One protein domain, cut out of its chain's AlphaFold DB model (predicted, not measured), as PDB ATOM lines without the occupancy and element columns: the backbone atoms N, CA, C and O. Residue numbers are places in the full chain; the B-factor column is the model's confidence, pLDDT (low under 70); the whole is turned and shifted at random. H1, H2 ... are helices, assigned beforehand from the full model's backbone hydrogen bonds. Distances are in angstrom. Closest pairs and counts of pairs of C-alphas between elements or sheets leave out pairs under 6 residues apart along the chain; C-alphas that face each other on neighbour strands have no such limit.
ATOM      1  N   GLY A   8     195.607 239.824 242.186       91.00
ATOM      2  CA  GLY A   8     194.440 239.374 241.419       91.00
ATOM      3  C   GLY A   8     194.529 237.896 241.058       91.00
ATOM      4  O   GLY A   8     193.642 237.130 241.411       91.00
ATOM      5  N   GLU A   9     195.655 237.468 240.482       91.69
ATOM      6  CA  GLU A   9     195.876 236.057 240.133       91.69
ATOM      7  C   GLU A   9     195.826 235.135 241.363       91.69
ATOM      8  O   GLU A   9     195.369 233.995 241.258       91.69
ATOM      9  N   LEU A  10     196.267 235.611 242.536       91.56
ATOM     10  CA  LEU A  10     196.121 234.878 243.796       91.56
ATOM     11  C   LEU A  10     194.648 234.666 244.156       91.56
ATOM     12  O   LEU A  10     194.257 233.533 244.428       91.56
ATOM     13  N   LEU A  11     193.838 235.728 244.148       92.31
ATOM     14  CA  LEU A  11     192.410 235.638 244.465       92.31
ATOM     15  C   LEU A  11     191.654 234.775 243.446       92.31
ATOM     16  O   LEU A  11     190.850 233.933 243.845       92.31
ATOM     17  N   ASP A  12     191.969 234.911 242.156       92.06
ATOM     18  CA  ASP A  12     191.391 234.087 241.091       92.06
ATOM     19  C   ASP A  12     191.752 232.605 241.269       92.06
ATOM     20  O   ASP A  12     190.900 231.728 241.126       92.06
ATOM     21  N   THR A  13     192.998 232.309 241.657       93.25
ATOM     22  CA  THR A  13     193.428 230.935 241.956       93.25
ATOM     23  C   THR A  13     192.721 230.381 243.189       93.25
ATOM     24  O   THR A  13     192.310 229.222 243.176       93.25
ATOM     25  N   CYS A  14     192.540 231.189 244.240       93.50
ATOM     26  CA  CYS A  14     191.747 230.809 245.409       93.50
ATOM     27  C   CYS A  14     190.311 230.452 245.021       93.50
ATOM     28  O   CYS A  14     189.848 229.386 245.414       93.50
ATOM     29  N   ARG A  15     189.644 231.291 244.215       93.81
ATOM     30  CA  ARG A  15     188.277 231.047 243.728       93.81
ATOM     31  C   ARG A  15     188.187 229.777 242.882       93.81
ATOM     32  O   ARG A  15     187.272 228.980 243.056       93.81
ATOM     33  N   TRP A  16     189.144 229.571 241.979       94.12
ATOM     34  CA  TRP A  16     189.171 228.384 241.127       94.12
ATOM     35  C   TRP A  16     189.358 227.089 241.928       94.12
ATOM     36  O   TRP A  16     188.631 226.127 241.697       94.12
ATOM     37  N   ILE A  17     190.303 227.060 242.876       95.88
ATOM     38  CA  ILE A  17     190.591 225.860 243.674       95.88
ATOM     39  C   ILE A  17     189.503 225.589 244.717       95.88
ATOM     40  O   ILE A  17     189.179 224.426 244.948       95.88
ATOM     41  N   SER A  18     188.940 226.621 245.357       94.44
ATOM     42  CA  SER A  18     187.876 226.418 246.346       94.44
ATOM     43  C   SER A  18     186.580 225.911 245.710       94.44
ATOM     44  O   SER A  18     185.798 225.255 246.389       94.44
ATOM     45  N   GLY A  19     186.343 226.222 244.429       93.81
ATOM     46  CA  GLY A  19     185.082 225.930 243.742       93.81
ATOM     47  C   GLY A  19     183.900 226.762 244.252       93.81
ATOM     48  O   GLY A  19     182.766 226.521 243.848       93.81
ATOM     49  N   GLU A  20     184.163 227.730 245.130       90.00
ATOM     50  CA  GLU A  20     183.158 228.597 245.739       90.00
ATOM     51  C   GLU A  20     182.846 229.786 244.830       90.00
ATOM     52  O   GLU A  20     183.737 230.378 244.206       90.00
ATOM     53  N   ASP A  21     181.578 230.192 244.806       89.25
ATOM     54  CA  ASP A  21     181.191 231.430 244.141       89.25
ATOM     55  C   ASP A  21     181.441 232.624 245.070       89.25
ATOM     56  O   ASP A  21     180.647 232.933 245.959       89.25
ATOM     57  N   VAL A  22     182.600 233.262 244.895       88.31
ATOM     58  CA  VAL A  22     183.051 234.389 245.719       88.31
ATOM     59  C   VAL A  22     183.077 235.670 244.893       88.31
ATOM     60  O   VAL A  22     183.715 235.739 243.838       88.31
ATOM     61  N   GLU A  23     182.430 236.714 245.405       90.12
ATOM     62  CA  GLU A  23     182.554 238.071 244.877       90.12
ATOM     63  C   GLU A  23     183.825 238.746 245.409       90.12
ATOM     64  O   GLU A  23     184.071 238.780 246.615       90.12
ATOM     65  N   ILE A  24     184.625 239.318 244.505       90.88
ATOM     66  CA  ILE A  24     185.823 240.088 244.854       90.88
ATOM     67  C   ILE A  24     185.469 241.577 244.834       90.88
ATOM     68  O   ILE A  24     185.157 242.132 243.780       90.88
ATOM     69  N   GLU A  25     185.573 242.239 245.986       93.38
ATOM     70  CA  GLU A  25     185.471 243.697 246.095       93.38
ATOM     71  C   GLU A  25     186.876 244.301 246.220       93.38
ATOM     72  O   GLU A  25     187.581 244.088 247.207       93.38
ATOM     73  N   TRP A  26     187.285 245.077 245.216       93.69
ATOM     74  CA  TRP A  26     188.541 245.823 245.255       93.69
ATOM     75  C   TRP A  26     188.358 247.120 246.048       93.69
ATOM     76  O   TRP A  26     187.600 248.004 245.643       93.69
ATOM     77  N   VAL A  27     189.072 247.230 247.168       94.75
ATOM     78  CA  VAL A  27     188.996 248.361 248.104       94.75
ATOM     79  C   VAL A  27     190.236 249.246 247.974       94.75
ATOM     80  O   VAL A  27     191.356 248.747 247.842       94.75
ATOM     81  N   ASP A  28     190.048 250.567 248.009       94.81
ATOM     82  CA  ASP A  28     191.158 251.520 247.928       94.81
ATOM     83  C   ASP A  28     192.036 251.502 249.191       94.81
ATOM     84  O   ASP A  28     191.551 251.416 250.319       94.81
ATOM     85  N   GLN A  29     193.351 251.637 249.014       94.06
ATOM     86  CA  GLN A  29     194.299 251.563 250.129       94.06
ATOM     87  C   GLN A  29     194.135 252.726 251.114       94.06
ATOM     88  O   GLN A  29     194.249 252.506 252.316       94.06
ATOM     89  N   LYS A  30     193.787 253.932 250.637       94.12
ATOM     90  CA  LYS A  30     193.571 255.090 251.518       94.12
ATOM     91  C   LYS A  30     192.318 254.925 252.364       94.12
ATOM     92  O   LYS A  30     192.254 255.451 253.471       94.12
ATOM     93  N   PHE A  31     191.314 254.209 251.853       96.31
ATOM     94  CA  PHE A  31     190.156 253.824 252.654       96.31
ATOM     95  C   PHE A  31     190.578 252.902 253.799       96.31
ATOM     96  O   PHE A  31     190.262 253.193 254.948       96.31
ATOM     97  N   LEU A  32     191.335 251.839 253.506       95.94
ATOM     98  CA  LEU A  32     191.805 250.902 254.532       95.94
ATOM     99  C   LEU A  32     192.610 251.622 255.621       95.94
ATOM    100  O   LEU A  32     192.389 251.389 256.807       95.94
ATOM    101  N   GLU A  33     193.488 252.546 255.233       94.94
ATOM    102  CA  GLU A  33     194.253 253.366 256.173       94.94
ATOM    103  C   GLU A  33     193.366 254.299 257.003       94.94
ATOM    104  O   GLU A  33     193.532 254.372 258.218       94.94
ATOM    105  N   ARG A  34     192.395 254.981 256.380       95.88
ATOM    106  CA  ARG A  34     191.452 255.865 257.086       95.88
ATOM    107  C   ARG A  34     190.629 255.104 258.124       95.88
ATOM    108  O   ARG A  34     190.415 255.608 259.222       95.88
ATOM    109  N   GLU A  35     190.201 253.890 257.792       97.19
ATOM    110  CA  GLU A  35     189.477 253.011 258.713       97.19
ATOM    111  C   GLU A  35     190.402 252.293 259.716       97.19
ATOM    112  O   GLU A  35     189.942 251.454 260.492       97.19
ATOM    113  N   ASN A  36     191.693 252.645 259.751       96.00
ATOM    114  CA  ASN A  36     192.725 252.108 260.642       96.00
ATOM    115  C   ASN A  36     192.959 250.595 260.511       96.00
ATOM    116  O   ASN A  36     193.324 249.939 261.490       96.00
ATOM    117  N   VAL A  37     192.773 250.035 259.313       96.94
ATOM    118  CA  VAL A  37     193.139 248.642 259.032       96.94
ATOM    119  C   VAL A  37     194.656 248.501 259.090       96.94
ATOM    120  O   VAL A  37     195.382 249.206 258.392       96.94
ATOM    121  N   GLN A  38     195.148 247.583 259.917       95.06
ATOM    122  CA  GLN A  38     196.576 247.414 260.163       95.06
ATOM    123  C   GLN A  38     197.265 246.667 259.005       95.06
ATOM    124  O   GLN A  38     196.960 245.484 258.785       95.06
ATOM    125  N   PRO A  39     198.240 247.289 258.305       93.69
ATOM    126  CA  PRO A  39     199.011 246.636 257.248       93.69
ATOM    127  C   PRO A  39     199.665 245.344 257.730       93.69
ATOM    128  O   PRO A  39     200.179 245.294 258.852       93.69
ATOM    129  N   TRP A  40     199.657 244.303 256.889       90.75
ATOM    130  CA  TRP A  40     200.191 242.949 257.135       90.75
ATOM    131  C   TRP A  40     199.551 242.149 258.288       90.75
ATOM    132  O   TRP A  40     199.478 240.916 258.250       90.75
ATOM    133  N   THR A  41     199.103 242.841 259.332       92.94
ATOM    134  CA  THR A  41     198.561 242.271 260.559       92.94
ATOM    135  C   THR A  41     197.133 241.809 260.329       92.94
ATOM    136  O   THR A  41     196.890 240.603 260.415       92.94
ATOM    137  N   GLU A  42     196.236 242.734 259.971       94.69
ATOM    138  CA  GLU A  42     194.818 242.441 259.761       94.69
ATOM    139  C   GLU A  42     194.570 241.826 258.384       94.69
ATOM    140  O   GLU A  42     193.967 240.754 258.302       94.69
ATOM    141  N   LEU A  43     195.088 242.451 257.321       91.12
ATOM    142  CA  LEU A  43     194.948 241.963 255.950       91.12
ATOM    143  C   LEU A  43     196.271 241.327 255.473       91.12
ATOM    144  O   LEU A  43     197.294 242.017 255.390       91.12
ATOM    145  N   PRO A  44     196.294 240.015 255.177       85.44
ATOM    146  CA  PRO A  44     197.518 239.336 254.777       85.44
ATOM    147  C   PRO A  44     198.031 239.862 253.433       85.44
ATOM    148  O   PRO A  44     197.253 240.152 252.528       85.44
ATOM    149  N   LEU A  45     199.360 239.933 253.301       88.75
ATOM    150  CA  LEU A  45     200.070 240.317 252.071       88.75
ATOM    151  C   LEU A  45     199.793 241.744 251.566       88.75
ATOM    152  O   LEU A  45     200.267 242.098 250.489       88.75
ATOM    153  N   TRP A  46     199.073 242.564 252.332       91.81
ATOM    154  CA  TRP A  46     198.829 243.962 252.003       91.81
ATOM    155  C   TRP A  46     199.747 244.891 252.798       91.81
ATOM    156  O   TRP A  46     199.808 244.835 254.029       91.81
ATOM    157  N   ILE A  47     200.432 245.765 252.067       92.06
ATOM    158  CA  ILE A  47     201.213 246.891 252.574       92.06
ATOM    159  C   ILE A  47     200.921 248.096 251.664       92.06
ATOM    160  O   ILE A  47     200.920 247.912 250.440       92.06
ATOM    161  N   PRO A  48     200.690 249.305 252.216       92.00
ATOM    162  CA  PRO A  48     200.439 250.506 251.432       92.00
ATOM    163  C   PRO A  48     201.503 250.758 250.359       92.00
ATOM    164  O   PRO A  48     202.655 251.076 250.645       92.00
ATOM    165  N   SER A  49     201.126 250.660 249.085       89.94
ATOM    166  CA  SER A  49     202.065 250.796 247.963       89.94
ATOM    167  C   SER A  49     202.598 252.219 247.787       89.94
ATOM    168  O   SER A  49     203.571 252.436 247.064       89.94
ATOM    169  N   HIS A  50     201.930 253.198 248.395       90.12
ATOM    170  CA  HIS A  50     202.286 254.609 248.320       90.12
ATOM    171  C   HIS A  50     203.135 255.080 249.509       90.12
ATOM    172  O   HIS A  50     203.652 256.194 249.448       90.12
ATOM    173  N   ASP A  51     203.322 254.258 250.549       90.94
ATOM    174  CA  ASP A  51     204.215 254.578 251.665       90.94
ATOM    175  C   ASP A  51     205.684 254.515 251.195       90.94
ATOM    176  O   ASP A  51     206.176 253.444 250.821       90.94
ATOM    177  N   PRO A  52     206.436 255.633 251.219       91.06
ATOM    178  CA  PRO A  52     207.827 255.659 250.774       91.06
ATOM    179  C   PRO A  52     208.756 254.700 251.525       91.06
ATOM    180  O   PRO A  52     209.742 254.254 250.933       91.06
ATOM    181  N   GLN A  53     208.462 254.384 252.791       91.19
ATOM    182  CA  GLN A  53     209.290 253.501 253.620       91.19
ATOM    183  C   GLN A  53     209.128 252.029 253.232       91.19
ATOM    184  O   GLN A  53     210.075 251.251 253.342       91.19
ATOM    185  N   THR A  54     207.947 251.643 252.745       89.88
ATOM    186  CA  THR A  54     207.595 250.238 252.506       89.88
ATOM    187  C   THR A  54     207.256 249.915 251.049       89.88
ATOM    188  O   THR A  54     207.182 248.739 250.694       89.88
ATOM    189  N   ARG A  55     207.184 250.904 250.144       86.12
ATOM    190  CA  ARG A  55     206.886 250.707 248.705       86.12
ATOM    191  C   ARG A  55     207.784 249.690 247.990       86.12
ATOM    192  O   ARG A  55     207.400 249.121 246.972       86.12
ATOM    193  N   GLY A  56     209.001 249.476 248.493       87.25
ATOM    194  CA  GLY A  56     209.951 248.507 247.946       87.25
ATOM    195  C   GLY A  56     209.684 247.056 248.361       87.25
ATOM    196  O   GLY A  56     210.256 246.149 247.761       87.25
ATOM    197  N   PHE A  57     208.823 246.817 249.356       88.31
ATOM    198  CA  PHE A  57     208.686 245.524 250.031       88.31
ATOM    199  C   PHE A  57     208.320 244.381 249.072       88.31
ATOM    200  O   PHE A  57     208.928 243.314 249.109       88.31
ATOM    201  N   HIS A  58     207.391 244.622 248.142       83.56
ATOM    202  CA  HIS A  58     206.979 243.639 247.127       83.56
ATOM    203  C   HIS A  58     207.760 243.742 245.803       83.56
ATOM    204  O   HIS A  58     207.509 242.984 244.864       83.56
ATOM    205  N   MET A  59     208.729 244.660 245.723       84.94
ATOM    206  CA  MET A  59     209.452 245.016 244.495       84.94
ATOM    207  C   MET A  59     210.882 244.463 244.450       84.94
ATOM    208  O   MET A  59     211.672 244.859 243.595       84.94
ATOM    209  N   VAL A  60     211.225 243.537 245.349       86.75
ATOM    210  CA  VAL A  60     212.551 242.909 245.384       86.75
ATOM    211  C   VAL A  60     212.807 242.134 244.087       86.75
ATOM    212  O   VAL A  60     212.032 241.250 243.707       86.75
ATOM    213  N   ASP A  61     213.914 242.454 243.412       87.94
ATOM    214  CA  ASP A  61     214.356 241.731 242.221       87.94
ATOM    215  C   ASP A  61     214.924 240.358 242.604       87.94
ATOM    216  O   ASP A  61     215.926 240.229 243.307       87.94
ATOM    217  N   THR A  62     214.280 239.308 242.102       89.81
ATOM    218  CA  THR A  62     214.659 237.912 242.337       89.81
ATOM    219  C   THR A  62     215.386 237.281 241.147       89.81
ATOM    220  O   THR A  62     215.692 236.087 241.183       89.81
ATOM    221  N   THR A  63     215.721 238.053 240.104       91.00
ATOM    222  CA  THR A  63     216.372 237.567 238.873       91.00
ATOM    223  C   THR A  63     217.647 236.787 239.169       91.00
ATOM    224  O   THR A  63     217.847 235.692 238.641       91.00
ATOM    225  N   ARG A  64     218.502 237.301 240.065       94.56
ATOM    226  CA  ARG A  64     219.737 236.614 240.470       94.56
ATOM    227  C   ARG A  64     219.447 235.258 241.110       94.56
ATOM    228  O   ARG A  64     220.108 234.284 240.763       94.56
ATOM    229  N   ALA A  65     218.474 235.175 242.014       93.00
ATOM    230  CA  ALA A  65     218.139 233.920 242.682       93.00
ATOM    231  C   ALA A  65     217.603 232.884 241.680       93.00
ATOM    232  O   ALA A  65     218.056 231.741 241.675       93.00
ATOM    233  N   ARG A  66     216.716 233.299 240.766       91.31
ATOM    234  CA  ARG A  66     216.180 232.430 239.703       91.31
ATOM    235  C   ARG A  66     217.258 231.926 238.753       91.31
ATOM    236  O   ARG A  66     217.282 230.741 238.441       91.31
ATOM    237  N   ARG A  67     218.194 232.792 238.345       94.69
ATOM    238  CA  ARG A  67     219.356 232.395 237.528       94.69
ATOM    239  C   ARG A  67     220.237 231.351 238.218       94.69
ATOM    240  O   ARG A  67     220.866 230.558 237.535       94.69
ATOM    241  N   ASN A  68     220.245 231.326 239.551       97.06
ATOM    242  CA  ASN A  68     220.944 230.319 240.354       97.06
ATOM    243  C   ASN A  68     220.056 229.111 240.714       97.06
ATOM    244  O   ASN A  68     220.376 228.360 241.629       97.06
ATOM    245  N   GLY A  69     218.940 228.912 240.007       95.31
ATOM    246  CA  GLY A  69     218.102 227.722 240.145       95.31
ATOM    247  C   GLY A  69     216.986 227.820 241.185       95.31
ATOM    248  O   GLY A  69     216.318 226.814 241.418       95.31
ATOM    249  N   LEU A  70     216.727 228.993 241.783       92.38
ATOM    250  CA  LEU A  70     215.552 229.165 242.644       92.38
ATOM    251  C   LEU A  70     214.270 228.884 241.847       92.38
ATOM    252  O   LEU A  70     213.969 229.577 240.873       92.38
ATOM    253  N   ARG A  71     213.489 227.911 242.317       89.25
ATOM    254  CA  ARG A  71     212.144 227.606 241.827       89.25
ATOM    255  C   ARG A  71     211.135 227.830 242.942       89.25
ATOM    256  O   ARG A  71     211.389 227.469 244.087       89.25
ATOM    257  N   THR A  72     209.989 228.406 242.603       88.44
ATOM    258  CA  THR A  72     208.848 228.510 243.515       88.44
ATOM    259  C   THR A  72     207.827 227.434 243.188       88.44
ATOM    260  O   THR A  72     207.640 227.083 242.023       88.44
ATOM    261  N   ARG A  73     207.148 226.921 244.212       90.38
ATOM    262  CA  ARG A  73     206.008 226.022 244.028       90.38
ATOM    263  C   ARG A  73     204.895 226.735 243.237       90.38
ATOM    264  O   ARG A  73     204.708 227.935 243.454       90.38
ATOM    265  N   PRO A  74     204.144 226.041 242.358       91.00
ATOM    266  CA  PRO A  74     202.966 226.624 241.723       91.00
ATOM    267  C   PRO A  74     201.964 227.139 242.764       91.00
ATOM    268  O   PRO A  74     201.757 226.517 243.811       91.00
ATOM    269  N   MET A  75     201.331 228.274 242.473       91.56
ATOM    270  CA  MET A  75     200.382 228.908 243.390       91.56
ATOM    271  C   MET A  75     199.182 228.002 243.683       91.56
ATOM    272  O   MET A  75     198.839 227.832 244.846       91.56
ATOM    273  N   ALA A  76     198.639 227.335 242.662       93.69
ATOM    274  CA  ALA A  76     197.534 226.385 242.798       93.69
ATOM    275  C   ALA A  76     197.807 225.273 243.823       93.69
ATOM    276  O   ALA A  76     196.954 224.984 244.654       93.69
ATOM    277  N   VAL A  77     199.021 224.705 243.826       94.94
ATOM    278  CA  VAL A  77     199.413 223.685 244.814       94.94
ATOM    279  C   VAL A  77     199.437 224.293 246.215       94.94
ATOM    280  O   VAL A  77     198.920 223.713 247.157       94.94
ATOM    281  N   THR A  78     199.980 225.507 246.356       93.31
ATOM    282  CA  THR A  78     199.989 226.208 247.649       93.31
ATOM    283  C   THR A  78     198.588 226.486 248.174       93.31
ATOM    284  O   THR A  78     198.335 226.275 249.353       93.31
ATOM    285  N   VAL A  79     197.693 226.964 247.315       94.00
ATOM    286  CA  VAL A  79     196.305 227.256 247.674       94.00
ATOM    287  C   VAL A  79     195.573 225.974 248.073       94.00
ATOM    288  O   VAL A  79     194.919 225.966 249.113       94.00
ATOM    289  N   SER A  80     195.738 224.888 247.309       96.12
ATOM    290  CA  SER A  80     195.149 223.577 247.613       96.12
ATOM    291  C   SER A  80     195.580 223.066 248.987       96.12
ATOM    292  O   SER A  80     194.726 222.745 249.807       96.12
ATOM    293  N   ASP A  81     196.885 223.063 249.275       96.75
ATOM    294  CA  ASP A  81     197.410 222.580 250.558       96.75
ATOM    295  C   ASP A  81     196.891 223.408 251.746       96.75
ATOM    296  O   ASP A  81     196.628 222.879 252.824       96.75
ATOM    297  N   ILE A  82     196.752 224.728 251.571       93.81
ATOM    298  CA  ILE A  82     196.237 225.616 252.623       93.81
ATOM    299  C   ILE A  82     194.741 225.395 252.848       93.81
ATOM    300  O   ILE A  82     194.294 225.422 253.995       93.81
ATOM    301  N   LEU A  83     193.970 225.162 251.782       94.50
ATOM    302  CA  LEU A  83     192.551 224.830 251.897       94.50
ATOM    303  C   LEU A  83     192.351 223.476 252.587       94.50
ATOM    304  O   LEU A  83     191.517 223.387 253.484       94.50
ATOM    305  N   GLU A  84     193.152 222.465 252.241       96.56
ATOM    306  CA  GLU A  84     193.129 221.148 252.892       96.56
ATOM    307  C   GLU A  84     193.495 221.235 254.384       96.56
ATOM    308  O   GLU A  84     192.860 220.594 255.219       96.56
ATOM    309  N   ALA A  85     194.472 222.076 254.741       95.00
ATOM    310  CA  ALA A  85     194.856 222.303 256.134       95.00
ATOM    311  C   ALA A  85     193.753 222.981 256.977       95.00
ATOM    312  O   ALA A  85     193.749 222.842 258.202       95.00
ATOM    313  N   GLY A  86     192.834 223.710 256.339       92.62
ATOM    314  CA  GLY A  86     191.696 224.362 256.984       92.62
ATOM    315  C   GLY A  86     192.034 225.621 257.793       92.62
ATOM    316  O   GLY A  86     193.185 226.027 257.972       92.62
ATOM    317  N   ILE A  87     190.982 226.284 258.289       88.81
ATOM    318  CA  ILE A  87     191.117 227.462 259.154       88.81
ATOM    319  C   ILE A  87     191.531 226.993 260.556       88.81
ATOM    320  O   ILE A  87     190.843 226.145 261.123       88.81
ATOM    321  N   PRO A  88     192.586 227.573 261.158       90.50
ATOM    322  CA  PRO A  88     192.979 227.233 262.519       90.50
ATOM    323  C   PRO A  88     191.857 227.439 263.548       90.50
ATOM    324  O   PRO A  88     190.996 228.319 263.402       90.50
ATOM    325  N   ASP A  89     191.918 226.688 264.645       92.06
ATOM    326  CA  ASP A  89     190.999 226.849 265.772       92.06
ATOM    327  C   ASP A  89     191.027 228.272 266.338       92.06
ATOM    328  O   ASP A  89     192.008 229.005 266.206       92.06
ATOM    329  N   HIS A  90     189.943 228.680 266.999       85.44
ATOM    330  CA  HIS A  90     189.783 230.052 267.496       85.44
ATOM    331  C   HIS A  90     190.918 230.507 268.433       85.44
ATOM    332  O   HIS A  90     191.323 231.664 268.372       85.44
ATOM    333  N   GLY A  91     191.458 229.602 269.257       90.88
ATOM    334  CA  GLY A  91     192.559 229.892 270.185       90.88
ATOM    335  C   GLY A  91     193.960 229.874 269.559       90.88
ATOM    336  O   GLY A  91     194.944 230.087 270.268       90.88
ATOM    337  N   ASP A  92     194.085 229.597 268.260       93.75
ATOM    338  CA  ASP A  92     195.383 229.511 267.597       93.75
ATOM    339  C   ASP A  92     196.031 230.898 267.450       93.75
ATOM    340  O   ASP A  92     195.432 231.850 266.941       93.75
ATOM    341  N   LYS A  93     197.309 231.005 267.833       92.00
ATOM    342  CA  LYS A  93     198.096 232.246 267.749       92.00
ATOM    343  C   LYS A  93     198.159 232.825 266.332       92.00
ATOM    344  O   LYS A  93     198.287 234.037 266.185       92.00
ATOM    345  N   ARG A  94     198.029 231.994 265.293       88.00
ATOM    346  CA  ARG A  94     197.985 232.415 263.881       88.00
ATOM    347  C   ARG A  94     196.789 233.317 263.564       88.00
ATOM    348  O   ARG A  94     196.831 234.037 262.569       88.00
ATOM    349  N   ARG A  95     195.745 233.298 264.397       88.56
ATOM    350  CA  ARG A  95     194.540 234.131 264.248       88.56
ATOM    351  C   ARG A  95     194.607 235.458 264.996       88.56
ATOM    352  O   ARG A  95     193.746 236.307 264.781       88.56
ATOM    353  N   VAL A  96     195.600 235.655 265.861       90.56
ATOM    354  CA  VAL A  96     195.719 236.877 266.666       90.56
ATOM    355  C   VAL A  96     195.960 238.080 265.755       90.56
ATOM    356  O   VAL A  96     196.853 238.059 264.908       90.56
ATOM    357  N   GLY A  97     195.142 239.123 265.925       90.25
ATOM    358  CA  GLY A  97     195.230 240.372 265.160       90.25
ATOM    359  C   GLY A  97     194.783 240.271 263.699       90.25
ATOM    360  O   GLY A  97     194.965 241.228 262.958       90.25
ATOM    361  N   LYS A  98     194.225 239.132 263.263       92.19
ATOM    362  CA  LYS A  98     193.694 238.981 261.902       92.19
ATOM    363  C   LYS A  98     192.355 239.684 261.763       92.19
ATOM    364  O   LYS A  98     191.568 239.698 262.711       92.19
ATOM    365  N   LEU A  99     192.099 240.214 260.567       93.75
ATOM    366  CA  LEU A  99     190.822 240.829 260.240       93.75
ATOM    367  C   LEU A  99     189.700 239.821 260.510       93.75
ATOM    368  O   LEU A  99     189.688 238.713 259.967       93.75
ATOM    369  N   THR A 100     188.783 240.178 261.404       92.62
ATOM    370  CA  THR A 100     187.641 239.322 261.720       92.62
ATOM    371  C   THR A 100     186.579 239.462 260.632       92.62
ATOM    372  O   THR A 100     186.463 240.507 259.997       92.62
ATOM    373  N   ARG A 101     185.747 238.428 260.449       92.50
ATOM    374  CA  ARG A 101     184.617 238.476 259.498       92.50
ATOM    375  C   ARG A 101     183.635 239.611 259.805       92.50
ATOM    376  O   ARG A 101     183.039 240.179 258.902       92.50
ATOM    377  N   GLU A 102     183.454 239.925 261.086       95.69
ATOM    378  CA  GLU A 102     182.628 241.050 261.530       95.69
ATOM    379  C   GLU A 102     183.233 242.387 261.098       95.69
ATOM    380  O   GLU A 102     182.570 243.157 260.409       95.69
ATOM    381  N   ARG A 103     184.517 242.614 261.403       96.25
ATOM    382  CA  ARG A 103     185.239 243.829 261.010       96.25
ATOM    383  C   ARG A 103     185.257 244.002 259.491       96.25
ATOM    384  O   ARG A 103     185.002 245.097 259.006       96.25
ATOM    385  N   GLU A 104     185.519 242.932 258.744       96.25
ATOM    386  CA  GLU A 104     185.479 242.927 257.277       96.25
ATOM    387  C   GLU A 104     184.104 243.340 256.740       96.25
ATOM    388  O   GLU A 104     184.012 244.232 255.896       96.25
ATOM    389  N   ARG A 105     183.022 242.738 257.250       97.12
ATOM    390  CA  ARG A 105     181.653 243.076 256.843       97.12
ATOM    391  C   ARG A 105     181.336 244.550 257.092       97.12
ATOM    392  O   ARG A 105     180.756 245.196 256.219       97.12
ATOM    393  N   ASP A 106     181.710 245.071 258.255       97.56
ATOM    394  CA  ASP A 106     181.429 246.455 258.630       97.56
ATOM    395  C   ASP A 106     182.221 247.434 257.742       97.56
ATOM    396  O   ASP A 106     181.652 248.393 257.217       97.56
ATOM    397  N   LEU A 107     183.499 247.140 257.467       97.50
ATOM    398  CA  LEU A 107     184.322 247.900 256.518       97.50
ATOM    399  C   LEU A 107     183.717 247.896 255.108       97.50
ATOM    400  O   LEU A 107     183.623 248.943 254.470       97.50
ATOM    401  N   LEU A 108     183.267 246.738 254.622       96.94
ATOM    402  CA  LEU A 108     182.653 246.623 253.298       96.94
ATOM    403  C   LEU A 108     181.324 247.382 253.205       96.94
ATOM    404  O   LEU A 108     181.012 247.928 252.147       96.94
ATOM    405  N   ALA A 109     180.544 247.459 254.286       96.81
ATOM    406  CA  ALA A 109     179.325 248.263 254.319       96.81
ATOM    407  C   ALA A 109     179.633 249.764 254.157       96.81
ATOM    408  O   ALA A 109     179.033 250.425 253.307       96.81
ATOM    409  N   VAL A 110     180.618 250.278 254.903       97.25
ATOM    410  CA  VAL A 110     181.099 251.668 254.786       97.25
ATOM    411  C   VAL A 110     181.649 251.935 253.382       97.25
ATOM    412  O   VAL A 110     181.283 252.925 252.745       97.25
ATOM    413  N   TRP A 111     182.481 251.030 252.863       97.06
ATOM    414  CA  TRP A 111     183.063 251.138 251.525       97.06
ATOM    415  C   TRP A 111     181.991 251.239 250.434       97.06
ATOM    416  O   TRP A 111     182.068 252.107 249.565       97.06
ATOM    417  N   ARG A 112     180.955 250.395 250.497       95.44
ATOM    418  CA  ARG A 112     179.851 250.392 249.525       95.44
ATOM    419  C   ARG A 112     179.060 251.700 249.538       95.44
ATOM    420  O   ARG A 112     178.721 252.196 248.466       95.44
ATOM    421  N   LEU A 113     178.812 252.285 250.714       95.12
ATOM    422  CA  LEU A 113     178.168 253.601 250.828       95.12
ATOM    423  C   LEU A 113     179.026 254.702 250.194       95.12
ATOM    424  O   LEU A 113     178.536 255.461 249.357       95.12
ATOM    425  N   GLN A 114     180.325 254.723 250.507       92.62
ATOM    426  CA  GLN A 114     181.262 255.678 249.914       92.62
ATOM    427  C   GLN A 114     181.331 255.537 248.386       92.62
ATOM    428  O   GLN A 114     181.294 256.538 247.672       92.62
ATOM    429  N   LYS A 115     181.406 254.303 247.873       91.88
ATOM    430  CA  LYS A 115     181.432 254.001 246.433       91.88
ATOM    431  C   LYS A 115     180.153 254.455 245.726       91.88
ATOM    432  O   LYS A 115     180.217 254.898 244.584       91.88
ATOM    433  N   ALA A 116     179.010 254.394 246.409       91.12
ATOM    434  CA  ALA A 116     177.730 254.908 245.924       91.12
ATOM    435  C   ALA A 116     177.606 256.446 245.998       91.12
ATOM    436  O   ALA A 116     176.562 256.989 245.644       91.12
ATOM    437  N   GLY A 117     178.642 257.162 246.457       83.44
ATOM    438  CA  GLY A 117     178.622 258.620 246.610       83.44
ATOM    439  C   GLY A 117     177.812 259.107 247.814       83.44
ATOM    440  O   GLY A 117     177.583 260.307 247.957       83.44
TER     441      GLY A 117
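This is residues 8 to 117 of the 121 residues of an uncharacterized protein of Burkholderiaceae bacterium (UniProt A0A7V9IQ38). Two pairs of helices, set apart from each other, make an open frame: H1 and H4 touch at a steep tilt, and the longest helix, H5, has the short H2 near it and nearly crosswise; a short link joins H1 to H2, while long links run from H2 to H3 and from H4 to H5. The short H3 sticks out with residues 68 and 69 at one end of the longest axis, far from H5 at the other end, and residues 88 to 94, which hold no named element, stick out as well. The printed part has 110 residues with five named helices, in the order H1, H2, H3, H4, H5, and no named strand. The class is all helix, that is, helices are the only named elements, but they hold just 48 of the 110 residues. The whole is loose, with a radius of gyration of the C-alphas of 16.7 A and spans of 50 by 37 by 29 A.

H5, residues 101 to 115, is the longest helix, 20.5 A from first to last C-alpha; C-alpha 115 is at (181.432, 254.001, 246.433). H2 is residues 29 to 34, 8.7 A long. H1, residues 8 to 18, is 15.3 A long and begins at C-alpha 8, at (194.440, 239.374, 241.419). H4, residues 75 to 85, is 15.4 A long. H3 is residues 63 to 67, 6.1 A long, with C-alpha 63 at (216.372, 237.567, 238.873).

H5 and H2 are close but not clearly touching, and their closest C-alphas, those of Trp 111 and Phe 31, are 7.7 A apart. Their lines are about perpendicular, at 75 degrees. H5 is apart from H1, H3 and H4. H1 and H4 touch, with 11 pairs of C-alphas within 8 A; the closest C-alphas are those of Thr 13 and Ala 76, 6.2 A apart. They run the same way at a steep tilt of 47 degrees. H3 touches no helix, and its centre is 25.5 A from the mean of the C-alphas. In H1, H2, H3, H4 and H5 every O i to N i+4 pair is within hydrogen-bond range.

The two C-alphas farthest apart are those of Asn 68 and Gly 117, 51.3 A. The links H2 to H3, with 28 residues, and H4 to H5, with 15 residues, are long; H1 to H2 and H3 to H4 are short links. Without residues 63 to 69 and 88 to 94, which stand free, the body has 96 residues and spans 43 by 35 by 27 A. The printed part has no cut, its mean pLDDT is 92.5, and no printed residue is under 70.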